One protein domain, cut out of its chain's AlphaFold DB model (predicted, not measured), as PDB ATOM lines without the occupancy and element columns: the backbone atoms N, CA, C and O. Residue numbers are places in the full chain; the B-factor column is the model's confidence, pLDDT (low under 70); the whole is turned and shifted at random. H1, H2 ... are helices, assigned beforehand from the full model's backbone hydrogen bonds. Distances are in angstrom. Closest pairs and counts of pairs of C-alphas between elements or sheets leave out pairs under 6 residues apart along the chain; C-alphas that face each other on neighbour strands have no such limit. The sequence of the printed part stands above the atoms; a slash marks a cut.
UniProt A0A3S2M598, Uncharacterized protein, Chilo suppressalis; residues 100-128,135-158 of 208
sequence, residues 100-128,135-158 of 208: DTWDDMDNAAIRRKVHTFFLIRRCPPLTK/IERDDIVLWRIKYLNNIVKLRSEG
ATOM      1  N   ASP A 100     -43.146  26.121   4.392       66.25
ATOM      2  CA  ASP A 100     -43.046  25.072   5.411       66.25
ATOM      3  C   ASP A 100     -44.418  24.463   5.750       66.25
ATOM      4  O   ASP A 100     -44.495  23.492   6.494       66.25
ATOM      5  N   THR A 101     -45.511  25.042   5.231       78.50
ATOM      6  CA  THR A 101     -46.883  24.549   5.454       78.50
ATOM      7  C   THR A 101     -47.372  23.568   4.391       78.50
ATOM      8  O   THR A 101     -48.480  23.062   4.530       78.50
ATOM      9  N   TRP A 102     -46.613  23.342   3.312       78.88
ATOM     10  CA  TRP A 102     -47.064  22.515   2.186       78.88
ATOM     11  C   TRP A 102     -46.534  21.090   2.305       78.88
ATOM     12  O   TRP A 102     -45.323  20.861   2.236       78.88
ATOM     13  N   ASP A 103     -47.452  20.135   2.429       81.44
ATOM     14  CA  ASP A 103     -47.121  18.720   2.573       81.44
ATOM     15  C   ASP A 103     -46.655  18.109   1.240       81.44
ATOM     16  O   ASP A 103     -46.839  18.669   0.154       81.44
ATOM     17  N   ASP A 104     -46.044  16.919   1.285       84.25
ATOM     18  CA  ASP A 104     -45.534  16.258   0.073       84.25
ATOM     19  C   ASP A 104     -46.637  15.991  -0.969       84.25
ATOM     20  O   ASP A 104     -46.384  16.029  -2.174       84.25
ATOM     21  N   MET A 105     -47.889  15.829  -0.530       88.44
ATOM     22  CA  MET A 105     -49.046  15.731  -1.423       88.44
ATOM     23  C   MET A 105     -49.284  17.016  -2.226       88.44
ATOM     24  O   MET A 105     -49.481  16.946  -3.446       88.44
ATOM     25  N   ASP A 106     -49.222  18.177  -1.571       84.38
ATOM     26  CA  ASP A 106     -49.370  19.485  -2.213       84.38
ATOM     27  C   ASP A 106     -48.199  19.738  -3.157       84.38
ATOM     28  O   ASP A 106     -48.389  20.085  -4.328       84.38
ATOM     29  N   ASN A 107     -46.983  19.446  -2.691       81.56
ATOM     30  CA  ASN A 107     -45.779  19.540  -3.505       81.56
ATOM     31  C   ASN A 107     -45.873  18.629  -4.742       81.56
ATOM     32  O   ASN A 107     -45.534  19.052  -5.849       81.56
ATOM     33  N   ALA A 108     -46.405  17.412  -4.612       85.31
ATOM     34  CA  ALA A 108     -46.625  16.503  -5.735       85.31
ATOM     35  C   ALA A 108     -47.697  17.010  -6.712       85.31
ATOM     36  O   ALA A 108     -47.556  16.831  -7.926       85.31
ATOM     37  N   ALA A 109     -48.773  17.624  -6.216       85.25
ATOM     38  CA  ALA A 109     -49.808  18.223  -7.056       85.25
ATOM     39  C   ALA A 109     -49.262  19.421  -7.850       85.25
ATOM     40  O   ALA A 109     -49.491  19.521  -9.061       85.25
ATOM     41  N   ILE A 110     -48.465  20.273  -7.201       82.19
ATOM     42  CA  ILE A 110     -47.777  21.401  -7.836       82.19
ATOM     43  C   ILE A 110     -46.793  20.896  -8.894       82.19
ATOM     44  O   ILE A 110     -46.860  21.350 -10.037       82.19
ATOM     45  N   ARG A 111     -45.951  19.901  -8.569       84.31
ATOM     46  CA  ARG A 111     -45.020  19.266  -9.523       84.31
ATOM     47  C   ARG A 111     -45.751  18.764 -10.768       84.31
ATOM     48  O   ARG A 111     -45.349  19.094 -11.881       84.31
ATOM     49  N   ARG A 112     -46.860  18.034 -10.600       83.62
ATOM     50  CA  ARG A 112     -47.687  17.533 -11.718       83.62
ATOM     51  C   ARG A 112     -48.254  18.666 -12.569       83.62
ATOM     52  O   ARG A 112     -48.213  18.601 -13.800       83.62
ATOM     53  N   LYS A 113     -48.752  19.726 -11.930       81.75
ATOM     54  CA  LYS A 113     -49.323  20.875 -12.635       81.75
ATOM     55  C   LYS A 113     -48.261  21.631 -13.434       81.75
ATOM     56  O   LYS A 113     -48.475  21.890 -14.616       81.75
ATOM     57  N   VAL A 114     -47.107  21.912 -12.829       79.19
ATOM     58  CA  VAL A 114     -45.948  22.531 -13.494       79.19
ATOM     59  C   VAL A 114     -45.456  21.665 -14.655       79.19
ATOM     60  O   VAL A 114     -45.242  22.176 -15.752       79.19
ATOM     61  N   HIS A 115     -45.352  20.350 -14.453       79.94
ATOM     62  CA  HIS A 115     -44.928  19.412 -15.492       79.94
ATOM     63  C   HIS A 115     -45.886  19.399 -16.693       79.94
ATOM     64  O   HIS A 115     -45.445  19.421 -17.839       79.94
ATOM     65  N   THR A 116     -47.197  19.475 -16.446       78.81
ATOM     66  CA  THR A 116     -48.208  19.590 -17.512       78.81
ATOM     67  C   THR A 116     -47.963  20.832 -18.381       78.81
ATOM     68  O   THR A 116     -48.010  20.759 -19.607       78.81
ATOM     69  N   PHE A 117     -47.647  21.974 -17.767       71.62
ATOM     70  CA  PHE A 117     -47.338  23.210 -18.491       71.62
ATOM     71  C   PHE A 117     -46.012  23.141 -19.261       71.62
ATOM     72  O   PHE A 117     -45.936  23.628 -20.392       71.62
ATOM     73  N   PHE A 118     -44.995  22.486 -18.692       73.94
ATOM     74  CA  PHE A 118     -43.718  22.238 -19.364       73.94
ATOM     75  C   PHE A 118     -43.902  21.443 -20.664       73.94
ATOM     76  O   PHE A 118     -43.399  21.857 -21.709       73.94
ATOM     77  N   LEU A 119     -44.684  20.358 -20.623       74.38
ATOM     78  CA  LEU A 119     -44.958  19.519 -21.796       74.38
ATOM     79  C   LEU A 119     -45.711  20.278 -22.898       74.38
ATOM     80  O   LEU A 119     -45.409  20.126 -24.078       74.38
ATOM     81  N   ILE A 120     -46.646  21.149 -22.515       76.12
ATOM     82  CA  ILE A 120     -47.456  21.955 -23.443       76.12
ATOM     83  C   ILE A 120     -46.674  23.190 -23.956       76.12
ATOM     84  O   ILE A 120     -47.182  23.960 -24.768       76.12
ATOM     85  N   ARG A 121     -45.423  23.399 -23.502       68.94
ATOM     86  CA  ARG A 121     -44.586  24.588 -23.782       68.94
ATOM     87  C   ARG A 121     -45.302  25.916 -23.536       68.94
ATOM     88  O   ARG A 121     -45.021  26.929 -24.175       68.94
ATOM     89  N   ARG A 122     -46.216  25.923 -22.572       66.06
ATOM     90  CA  ARG A 122     -46.985  27.102 -22.188       66.06
ATOM     91  C   ARG A 122     -46.581  27.504 -20.781       66.06
ATOM     92  O   ARG A 122     -46.467  26.657 -19.904       66.06
ATOM     93  N   CYS A 123     -46.373  28.795 -20.552       57.78
ATOM     94  CA  CYS A 123     -46.150  29.290 -19.199       57.78
ATOM     95  C   CYS A 123     -47.441  29.087 -18.375       57.78
ATOM     96  O   CYS A 123     -48.520  29.431 -18.880       57.78
ATOM     97  N   PRO A 124     -47.375  28.526 -17.151       61.81
ATOM     98  CA  PRO A 124     -48.524  28.506 -16.254       61.81
ATOM     99  C   PRO A 124     -49.077  29.932 -16.109       61.81
ATOM    100  O   PRO A 124     -48.284  30.853 -15.910       61.81
ATOM    101  N   PRO A 125     -50.399  30.160 -16.202       59.06
ATOM    102  CA  PRO A 125     -50.956  31.478 -15.936       59.06
ATOM    103  C   PRO A 125     -50.680  31.835 -14.471       59.06
ATOM    104  O   PRO A 125     -51.261  31.248 -13.559       59.06
ATOM    105  N   LEU A 126     -49.744  32.762 -14.256       55.03
ATOM    106  CA  LEU A 126     -49.356  33.249 -12.937       55.03
ATOM    107  C   LEU A 126     -50.522  34.067 -12.371       55.03
ATOM    108  O   LEU A 126     -50.674  35.254 -12.664       55.03
ATOM    109  N   THR A 127     -51.387  33.440 -11.576       49.91
ATOM    110  CA  THR A 127     -52.297  34.209 -10.727       49.91
ATOM    111  C   THR A 127     -51.431  34.928  -9.697       49.91
ATOM    112  O   THR A 127     -50.570  34.316  -9.066       49.91
ATOM    113  N   LYS A 128     -51.604  36.252  -9.567       49.22
ATOM    114  CA  LYS A 128     -50.892  37.103  -8.599       49.22
ATOM    115  C   LYS A 128     -51.228  36.664  -7.171       49.22
ATOM    116  O   LYS A 128     -52.056  37.272  -6.493       49.22
ATOM    117  N   ILE A 135     -42.514  31.899  -6.550       55.19
ATOM    118  CA  ILE A 135     -42.643  32.728  -7.752       55.19
ATOM    119  C   ILE A 135     -41.297  33.406  -8.015       55.19
ATOM    120  O   ILE A 135     -40.800  34.140  -7.160       55.19
ATOM    121  N   GLU A 136     -40.706  33.126  -9.184       56.81
ATOM    122  CA  GLU A 136     -39.643  33.950  -9.773       56.81
ATOM    123  C   GLU A 136     -40.086  35.418  -9.702       56.81
ATOM    124  O   GLU A 136     -41.230  35.731 -10.023       56.81
ATOM    125  N   ARG A 137     -39.216  36.330  -9.259       67.19
ATOM    126  CA  ARG A 137     -39.568  37.755  -9.228       67.19
ATOM    127  C   ARG A 137     -40.034  38.213 -10.619       67.19
ATOM    128  O   ARG A 137     -39.500  37.757 -11.629       67.19
ATOM    129  N   ASP A 138     -40.995  39.136 -10.662       73.50
ATOM    130  CA  ASP A 138     -41.607  39.615 -11.913       73.50
ATOM    131  C   ASP A 138     -40.562  40.071 -12.955       73.50
ATOM    132  O   ASP A 138     -40.743  39.867 -14.154       73.50
ATOM    133  N   ASP A 139     -39.436  40.637 -12.515       70.19
ATOM    134  CA  ASP A 139     -38.324  41.041 -13.379       70.19
ATOM    135  C   ASP A 139     -37.579  39.857 -14.012       70.19
ATOM    136  O   ASP A 139     -37.280  39.898 -15.205       70.19
ATOM    137  N   ILE A 140     -37.345  38.778 -13.261       76.56
ATOM    138  CA  ILE A 140     -36.713  37.545 -13.759       76.56
ATOM    139  C   ILE A 140     -37.598  36.895 -14.829       76.56
ATOM    140  O   ILE A 140     -37.113  36.509 -15.897       76.56
ATOM    141  N   VAL A 141     -38.911  36.846 -14.589       78.31
ATOM    142  CA  VAL A 141     -39.886  36.321 -15.557       78.31
ATOM    143  C   VAL A 141     -39.870  37.155 -16.841       78.31
ATOM    144  O   VAL A 141     -39.815  36.604 -17.944       78.31
ATOM    145  N   LEU A 142     -39.861  38.486 -16.722       80.38
ATOM    146  CA  LEU A 142     -39.782  39.391 -17.871       80.38
ATOM    147  C   LEU A 142     -38.476  39.222 -18.656       80.38
ATOM    148  O   LEU A 142     -38.505  39.204 -19.890       80.38
ATOM    149  N   TRP A 143     -37.340  39.060 -17.974       77.75
ATOM    150  CA  TRP A 143     -36.051  38.804 -18.624       77.75
ATOM    151  C   TRP A 143     -36.060  37.491 -19.395       77.75
ATOM    152  O   TRP A 143     -35.617  37.457 -20.545       77.75
ATOM    153  N   ARG A 144     -36.639  36.437 -18.817       81.56
ATOM    154  CA  ARG A 144     -36.771  35.140 -19.482       81.56
ATOM    155  C   ARG A 144     -37.662  35.218 -20.718       81.56
ATOM    156  O   ARG A 144     -37.286  34.706 -21.769       81.56
ATOM    157  N   ILE A 145     -38.813  35.884 -20.620       81.31
ATOM    158  CA  ILE A 145     -39.713  36.096 -21.764       81.31
ATOM    159  C   ILE A 145     -38.989  36.873 -22.872       81.31
ATOM    160  O   ILE A 145     -39.023  36.470 -24.034       81.31
ATOM    161  N   LYS A 146     -38.281  37.952 -22.517       84.44
ATOM    162  CA  LYS A 146     -37.502  38.757 -23.467       84.44
ATOM    163  C   LYS A 146     -36.404  37.934 -24.148       84.44
ATOM    164  O   LYS A 146     -36.261  38.006 -25.367       84.44
ATOM    165  N   TYR A 147     -35.667  37.133 -23.383       84.75
ATOM    166  CA  TYR A 147     -34.625  36.248 -23.898       84.75
ATOM    167  C   TYR A 147     -35.188  35.217 -24.884       84.75
ATOM    168  O   TYR A 147     -34.701  35.110 -26.009       84.75
ATOM    169  N   LEU A 148     -36.259  34.510 -24.511       87.00
ATOM    170  CA  LEU A 148     -36.879  33.497 -25.369       87.00
ATOM    171  C   LEU A 148     -37.425  34.099 -26.668       87.00
ATOM    172  O   LEU A 148     -37.200  33.533 -27.736       87.00
ATOM    173  N   ASN A 149     -38.075  35.264 -26.600       87.88
ATOM    174  CA  ASN A 149     -38.561  35.969 -27.788       87.88
ATOM    175  C   ASN A 149     -37.416  36.366 -28.727       87.88
ATOM    176  O   ASN A 149     -37.524  36.193 -29.940       87.88
ATOM    177  N   ASN A 150     -36.297  36.840 -28.173       84.88
ATOM    178  CA  ASN A 150     -35.109  37.154 -28.964       84.88
ATOM    179  C   ASN A 150     -34.530  35.905 -29.637       84.88
ATOM    180  O   ASN A 150     -34.208  35.951 -30.818       84.88
ATOM    181  N   ILE A 151     -34.449  34.776 -28.930       88.19
ATOM    182  CA  ILE A 151     -33.965  33.514 -29.506       88.19
ATOM    183  C   ILE A 151     -34.876  33.030 -30.642       88.19
ATOM    184  O   ILE A 151     -34.381  32.606 -31.685       88.19
ATOM    185  N   VAL A 152     -36.199  33.115 -30.473       90.94
ATOM    186  CA  VAL A 152     -37.162  32.770 -31.534       90.94
ATOM    187  C   VAL A 152     -36.966  33.670 -32.756       90.94
ATOM    188  O   VAL A 152     -36.879  33.164 -33.874       90.94
ATOM    189  N   LYS A 153     -36.818  34.982 -32.544       91.69
ATOM    190  CA  LYS A 153     -36.556  35.951 -33.613       91.69
ATOM    191  C   LYS A 153     -35.257  35.637 -34.366       91.69
ATOM    192  O   LYS A 153     -35.279  35.503 -35.585       91.69
ATOM    193  N   LEU A 154     -34.151  35.437 -33.651       90.38
ATOM    194  CA  LEU A 154     -32.849  35.117 -34.251       90.38
ATOM    195  C   LEU A 154     -32.894  33.830 -35.093       90.38
ATOM    196  O   LEU A 154     -32.289  33.781 -36.162       90.38
ATOM    197  N   ARG A 155     -33.661  32.820 -34.658       89.44
ATOM    198  CA  ARG A 155     -33.882  31.586 -35.433       89.44
ATOM    199  C   ARG A 155     -34.738  31.818 -36.675       89.44
ATOM    200  O   ARG A 155     -34.424  31.256 -37.717       89.44
ATOM    201  N   SER A 156     -35.782  32.645 -36.586       90.88
ATOM    202  CA  SER A 156     -36.601  33.005 -37.757       90.88
ATOM    203  C   SER A 156     -35.819  33.787 -38.815       90.88
ATOM    204  O   SER A 156     -36.085  33.649 -40.001       90.88
ATOM    205  N   GLU A 157     -34.810  34.549 -38.389       92.81
ATOM    206  CA  GLU A 157     -33.883  35.267 -39.270       92.81
ATOM    207  C   GLU A 157     -32.743  34.374 -39.800       92.81
ATOM    208  O   GLU A 157     -31.871  34.857 -40.518       92.81
ATOM    209  N   GLY A 158     -32.711  33.087 -39.434       91.19
ATOM    210  CA  GLY A 158     -31.690  32.134 -39.877       91.19
ATOM    211  C   GLY A 158     -30.287  32.399 -39.323       91.19
ATOM    212  O   GLY A 158     -29.306  31.930 -39.899       91.19
TER     213      GLY A 158
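AT A GLANCE: This is residues 100 to 128 and 135 to 158 of the 208 residues of an uncharacterized protein of Chilo suppressalis (UniProt A0A3S2M598). Two helices, H2 and the shorter H1, are staggered end over end along the long axis, both pointing roughly the same way, with a folded-back loop between them and no shared core. The printed part has 53 residues with two named helices, H1 then H2, and no named strand; the class is all helix. It is only just loose, close to extended, with a radius of gyration of the C-alphas of 14.8 A, and only just elongated, spanning 47 by 24 by 15 A.

HOW THE PARTS SIT: H2, residues 138 to 156, and H1, residues 104 to 119, are apart. In both helices every O i to N i+4 pair is within hydrogen-bond range. Residues 100 to 112, 136 to 144 and 146 to 158 stand free.

IN THESE COORDINATES: H2 measures 27.1 A from C-alpha 138 at (-41.607, 39.615, -11.913) to C-alpha 156 at (-36.601, 33.005, -37.757). H1 measures 22.1 A and begins with C-alpha 104 at (-45.534, 16.258, 0.073).

THE WHOLE: The C-alphas of Thr 101 and Gly 158, the two farthest apart, are 48.4 A apart. Residues 129 to 134, in the link across the cut, are not printed; C-alphas 128 and 135 are 9.4 A apart. Confidence is under 70 at residue 100, residues 121 to 128 and residues 135 to 137.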